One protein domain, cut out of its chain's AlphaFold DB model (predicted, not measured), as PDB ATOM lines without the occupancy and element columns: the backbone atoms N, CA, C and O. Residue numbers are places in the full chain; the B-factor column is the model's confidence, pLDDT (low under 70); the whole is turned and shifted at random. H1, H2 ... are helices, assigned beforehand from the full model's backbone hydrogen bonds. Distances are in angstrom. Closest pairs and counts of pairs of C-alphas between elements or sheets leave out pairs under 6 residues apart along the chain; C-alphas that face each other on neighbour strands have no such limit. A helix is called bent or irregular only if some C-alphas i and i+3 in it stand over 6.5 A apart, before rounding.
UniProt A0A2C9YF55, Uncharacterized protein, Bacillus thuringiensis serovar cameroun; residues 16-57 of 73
ATOM      1  N   GLU A  16     166.705 129.214 172.142       90.75
ATOM      2  CA  GLU A  16     166.087 129.888 170.999       90.75
ATOM      3  C   GLU A  16     165.739 131.336 171.331       90.75
ATOM      4  O   GLU A  16     166.076 132.236 170.558       90.75
ATOM      5  N   ILE A  17     165.170 131.582 172.514       92.12
ATOM      6  CA  ILE A  17     164.939 132.938 173.016       92.12
ATOM      7  C   ILE A  17     166.261 133.711 173.078       92.12
ATOM      8  O   ILE A  17     166.351 134.820 172.549       92.12
ATOM      9  N   LEU A  18     167.328 133.135 173.637       94.19
ATOM     10  CA  LEU A  18     168.632 133.802 173.680       94.19
ATOM     11  C   LEU A  18     169.166 134.137 172.285       94.19
ATOM     12  O   LEU A  18     169.723 135.220 172.087       94.19
ATOM     13  N   ARG A  19     168.975 133.256 171.296       94.12
ATOM     14  CA  ARG A  19     169.358 133.536 169.903       94.12
ATOM     15  C   ARG A  19     168.572 134.706 169.320       94.12
ATOM     16  O   ARG A  19     169.187 135.563 168.687       94.12
ATOM     17  N   ILE A  20     167.263 134.774 169.565       92.56
ATOM     18  CA  ILE A  20     166.400 135.878 169.115       92.56
ATOM     19  C   ILE A  20     166.850 137.202 169.748       92.56
ATOM     20  O   ILE A  20     167.001 138.213 169.060       92.56
ATOM     21  N   PHE A  21     167.129 137.197 171.052       94.00
ATOM     22  CA  PHE A  21     167.498 138.404 171.792       94.00
ATOM     23  C   PHE A  21     168.974 138.793 171.670       94.00
ATOM     24  O   PHE A  21     169.326 139.910 172.050       94.00
ATOM     25  N   LYS A  22     169.838 137.945 171.096       95.00
ATOM     26  CA  LYS A  22     171.293 138.168 171.005       95.00
ATOM     27  C   LYS A  22     171.661 139.567 170.518       95.00
ATOM     28  O   LYS A  22     172.464 140.246 171.151       95.00
ATOM     29  N   PHE A  23     171.058 140.017 169.416       96.12
ATOM     30  CA  PHE A  23     171.345 141.344 168.863       96.12
ATOM     31  C   PHE A  23     171.012 142.463 169.860       96.12
ATOM     32  O   PHE A  23     171.791 143.401 170.039       96.12
ATOM     33  N   LYS A  24     169.879 142.337 170.560       94.94
ATOM     34  CA  LYS A  24     169.440 143.314 171.555       94.94
ATOM     35  C   LYS A  24     170.347 143.314 172.785       94.94
ATOM     36  O   LYS A  24     170.742 144.392 173.218       94.94
ATOM     37  N   ILE A  25     170.719 142.134 173.288       95.75
ATOM     38  CA  ILE A  25     171.655 141.976 174.412       95.75
ATOM     39  C   ILE A  25     172.976 142.673 174.075       95.75
ATOM     40  O   ILE A  25     173.401 143.566 174.803       95.75
ATOM     41  N   CYS A  26     173.579 142.364 172.922       95.31
ATOM     42  CA  CYS A  26     174.833 142.990 172.502       95.31
ATOM     43  C   CYS A  26     174.727 144.521 172.394       95.31
ATOM     44  O   CYS A  26     175.642 145.228 172.812       95.31
ATOM     45  N   SER A  27     173.614 145.042 171.870       94.94
ATOM     46  CA  SER A  27     173.375 146.488 171.780       94.94
ATOM     47  C   SER A  27     173.295 147.159 173.159       94.94
ATOM     48  O   SER A  27     173.825 148.256 173.341       94.94
ATOM     49  N   CYS A  28     172.700 146.502 174.157       92.88
ATOM     50  CA  CYS A  28     172.685 146.995 175.537       92.88
ATOM     51  C   CYS A  28     174.096 147.016 176.150       92.88
ATOM     52  O   CYS A  28     174.505 148.030 176.717       92.88
ATOM     53  N   LEU A  29     174.880 145.950 175.955       96.62
ATOM     54  CA  LEU A  29     176.244 145.842 176.490       96.62
ATOM     55  C   LEU A  29     177.201 146.899 175.924       96.62
ATOM     56  O   LEU A  29     178.101 147.359 176.624       96.62
ATOM     57  N   GLN A  30     177.008 147.330 174.675       95.25
ATOM     58  CA  GLN A  30     177.831 148.384 174.067       95.25
ATOM     59  C   GLN A  30     177.760 149.713 174.830       95.25
ATOM     60  O   GLN A  30     178.761 150.425 174.888       95.25
ATOM     61  N   ASN A  31     176.621 150.007 175.462       92.62
ATOM     62  CA  ASN A  31     176.408 151.214 176.265       92.62
ATOM     63  C   ASN A  31     176.839 151.054 177.735       92.62
ATOM     64  O   ASN A  31     176.617 151.954 178.539       92.62
ATOM     65  N   THR A  32     177.445 149.918 178.090       94.56
ATOM     66  CA  THR A  32     177.849 149.575 179.461       94.56
ATOM     67  C   THR A  32     179.378 149.635 179.596       94.56
ATOM     68  O   THR A  32     180.081 149.225 178.654       94.56
ATOM     69  N   PRO A  33     179.929 150.131 180.725       97.06
ATOM     70  CA  PRO A  33     181.365 150.084 180.998       97.06
ATOM     71  C   PRO A  33     181.918 148.659 180.907       97.06
ATOM     72  O   PRO A  33     181.266 147.717 181.339       97.06
ATOM     73  N   TYR A  34     183.127 148.491 180.358       95.69
ATOM     74  CA  TYR A  34     183.681 147.163 180.050       95.69
ATOM     75  C   TYR A  34     183.673 146.204 181.248       95.69
ATOM     76  O   TYR A  34     183.271 145.057 181.089       95.69
ATOM     77  N   GLN A  35     184.047 146.694 182.435       97.44
ATOM     78  CA  GLN A  35     184.089 145.895 183.662       97.44
ATOM     79  C   GLN A  35     182.722 145.356 184.122       97.44
ATOM     80  O   GLN A  35     182.684 144.378 184.849       97.44
ATOM     81  N   GLU A  36     181.618 145.971 183.695       97.38
ATOM     82  CA  GLU A  36     180.254 145.610 184.107       97.38
ATOM     83  C   GLU A  36     179.524 144.790 183.031       97.38
ATOM     84  O   GLU A  36     178.407 144.325 183.245       97.38
ATOM     85  N   ARG A  37     180.124 144.617 181.842       97.06
ATOM     86  CA  ARG A  37     179.453 143.974 180.701       97.06
ATOM     87  C   ARG A  37     179.144 142.505 180.946       97.06
ATOM     88  O   ARG A  37     178.069 142.063 180.561       97.06
ATOM     89  N   GLU A  38     180.077 141.763 181.534       97.44
ATOM     90  CA  GLU A  38     179.875 140.338 181.811       97.44
ATOM     91  C   GLU A  38     178.739 140.140 182.820       97.44
ATOM     92  O   GLU A  38     177.799 139.394 182.550       97.44
ATOM     93  N   ASP A  39     178.779 140.885 183.927       97.88
ATOM     94  CA  ASP A  39     177.754 140.835 184.969       97.88
ATOM     95  C   ASP A  39     176.371 141.185 184.408       97.88
ATOM     96  O   ASP A  39     175.411 140.432 184.593       97.88
ATOM     97  N   LEU A  40     176.270 142.277 183.641       97.31
ATOM     98  CA  LEU A  40     175.012 142.693 183.023       97.31
ATOM     99  C   LEU A  40     174.503 141.672 181.994       97.31
ATOM    100  O   LEU A  40     173.299 141.420 181.913       97.31
ATOM    101  N   GLU A  41     175.390 141.070 181.197       97.56
ATOM    102  CA  GLU A  41     175.005 140.023 180.246       97.56
ATOM    103  C   GLU A  41     174.368 138.834 180.973       97.56
ATOM    104  O   GLU A  41     173.325 138.325 180.546       97.56
ATOM    105  N   GLN A  42     174.978 138.411 182.079       97.50
ATOM    106  CA  GLN A  42     174.489 137.299 182.886       97.50
ATOM    107  C   GLN A  42     173.174 137.643 183.588       97.50
ATOM    108  O   GLN A  42     172.259 136.817 183.595       97.50
ATOM    109  N   GLU A  43     173.024 138.866 184.101       97.81
ATOM    110  CA  GLU A  43     171.766 139.330 184.687       97.81
ATOM    111  C   GLU A  43     170.622 139.298 183.662       97.81
ATOM    112  O   GLU A  43     169.558 138.740 183.938       97.81
ATOM    113  N   ILE A  44     170.845 139.819 182.448       96.62
ATOM    114  CA  ILE A  44     169.836 139.816 181.377       96.62
ATOM    115  C   ILE A  44     169.431 138.382 181.016       96.62
ATOM    116  O   ILE A  44     168.240 138.085 180.904       96.62
ATOM    117  N   LYS A  45     170.401 137.476 180.857       96.19
ATOM    118  CA  LYS A  45     170.146 136.056 180.574       96.19
ATOM    119  C   LYS A  45     169.317 135.390 181.671       96.19
ATOM    120  O   LYS A  45     168.347 134.696 181.370       96.19
ATOM    121  N   MET A  46     169.645 135.648 182.935       96.94
ATOM    122  CA  MET A  46     168.917 135.098 184.078       96.94
ATOM    123  C   MET A  46     167.481 135.631 184.142       96.94
ATOM    124  O   MET A  46     166.545 134.858 184.332       96.94
ATOM    125  N   LYS A  47     167.279 136.924 183.863       95.75
ATOM    126  CA  LYS A  47     165.942 137.532 183.759       95.75
ATOM    127  C   LYS A  47     165.116 136.941 182.621       95.75
ATOM    128  O   LYS A  47     163.918 136.734 182.785       95.75
ATOM    129  N   ILE A  48     165.741 136.662 181.479       93.88
ATOM    130  CA  ILE A  48     165.091 135.961 180.369       93.88
ATOM    131  C   ILE A  48     164.656 134.566 180.822       93.88
ATOM    132  O   ILE A  48     163.490 134.223 180.649       93.88
ATOM    133  N   PHE A  49     165.555 133.798 181.445       93.25
ATOM    134  CA  PHE A  49     165.270 132.449 181.933       93.25
ATOM    135  C   PHE A  49     164.080 132.417 182.905       93.25
ATOM    136  O   PHE A  49     163.147 131.643 182.711       93.25
ATOM    137  N   GLU A  50     164.048 133.331 183.882       93.81
ATOM    138  CA  GLU A  50     162.931 133.498 184.829       93.81
ATOM    139  C   GLU A  50     161.578 133.760 184.142       93.81
ATOM    140  O   GLU A  50     160.521 133.485 184.714       93.81
ATOM    141  N   LYS A  51     161.585 134.334 182.934       90.94
ATOM    142  CA  LYS A  51     160.378 134.734 182.199       90.94
ATOM    143  C   LYS A  51     159.950 133.752 181.116       90.94
ATOM    144  O   LYS A  51     158.866 133.936 180.573       90.94
ATOM    145  N   ILE A  52     160.717 132.700 180.839       89.56
ATOM    146  CA  ILE A  52     160.355 131.693 179.828       89.56
ATOM    147  C   ILE A  52     159.017 131.038 180.136       89.56
ATOM    148  O   ILE A  52     158.173 130.942 179.254       89.56
ATOM    149  N   GLU A  53     158.792 130.642 181.388       85.69
ATOM    150  CA  GLU A  53     157.525 130.023 181.787       85.69
ATOM    151  C   GLU A  53     156.345 130.974 181.567       85.69
ATOM    152  O   GLU A  53     155.277 130.567 181.118       85.69
ATOM    153  N   VAL A  54     156.556 132.271 181.804       87.31
ATOM    154  CA  VAL A  54     155.542 133.297 181.531       87.31
ATOM    155  C   VAL A  54     155.277 133.403 180.032       87.31
ATOM    156  O   VAL A  54     154.124 133.482 179.640       87.31
ATOM    157  N   ILE A  55     156.314 133.369 179.192       82.88
ATOM    158  CA  ILE A  55     156.174 133.400 177.727       82.88
ATOM    159  C   ILE A  55     155.411 132.168 177.225       82.88
ATOM    160  O   ILE A  55     154.520 132.304 176.396       82.88
ATOM    161  N   ASN A  56     155.720 130.986 177.759       83.06
ATOM    162  CA  ASN A  56     155.106 129.722 177.345       83.06
ATOM    163  C   ASN A  56     153.648 129.575 177.794       83.06
ATOM    164  O   ASN A  56     152.895 128.813 177.197       83.06
ATOM    165  N   THR A  57     153.256 130.282 178.856       84.31
ATOM    166  CA  THR A  57     151.888 130.269 179.397       84.31
ATOM    167  C   THR A  57     151.056 131.470 178.950       84.31
ATOM    168  O   THR A  57     149.870 131.544 179.270       84.31
TER     169      THR A  57
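AT A GLANCE: This is residues 16 to 57 of the 73 residues of an uncharacterized protein of Bacillus thuringiensis serovar cameroun (UniProt A0A2C9YF55). A helical hairpin makes a rod: the long helix H2 runs its full length, and the shorter H1 folds back beside the part of H2 nearer the link. The far end of H2, past a kink near residue 51, extends beyond the contact with H1. The printed part has 42 residues with two named helices, H1 then H2, and no named strand; the class is all helix. It is only just loose, close to compact, with a radius of gyration of the C-alphas of 11.2 A and spans of 36 by 16 by 12 A.

HOW THE PARTS SIT: H2, residues 34 to 57, touches H1, residues 16 to 30, with residues 37 to 48 alone. The closest C-alphas are those of Arg 37 and Leu 29, 5.6 A apart. The two form a helical hairpin, at a shallow tilt of 31 degrees, opposite ways. O i to N i+4 pairs are within hydrogen-bond range in 9 of 11 cases in H1 and 16 of 20 in H2.

IN THESE COORDINATES: H2 is 36.0 A long, from C-alpha 34 at (183.681, 147.163, 180.050) to C-alpha 57 at (151.888, 130.269, 179.397). It has a kink of 34 degrees near residue 51 and is irregular, with C-alphas 35 and 38 7.2 A apart. H1 is 22.1 A long, beginning at C-alpha 16 at (166.087, 129.888, 170.999), and is irregular, with C-alphas 20 and 23 7.4 A apart.

THE WHOLE: The C-alphas of Gln 35 and Thr 57, the two farthest apart, are 36.0 A apart. The printed part has no cut, and the link from H1 to H2 is tight. Mean pLDDT of the printed part is 93.9, and no printed residue is under 70.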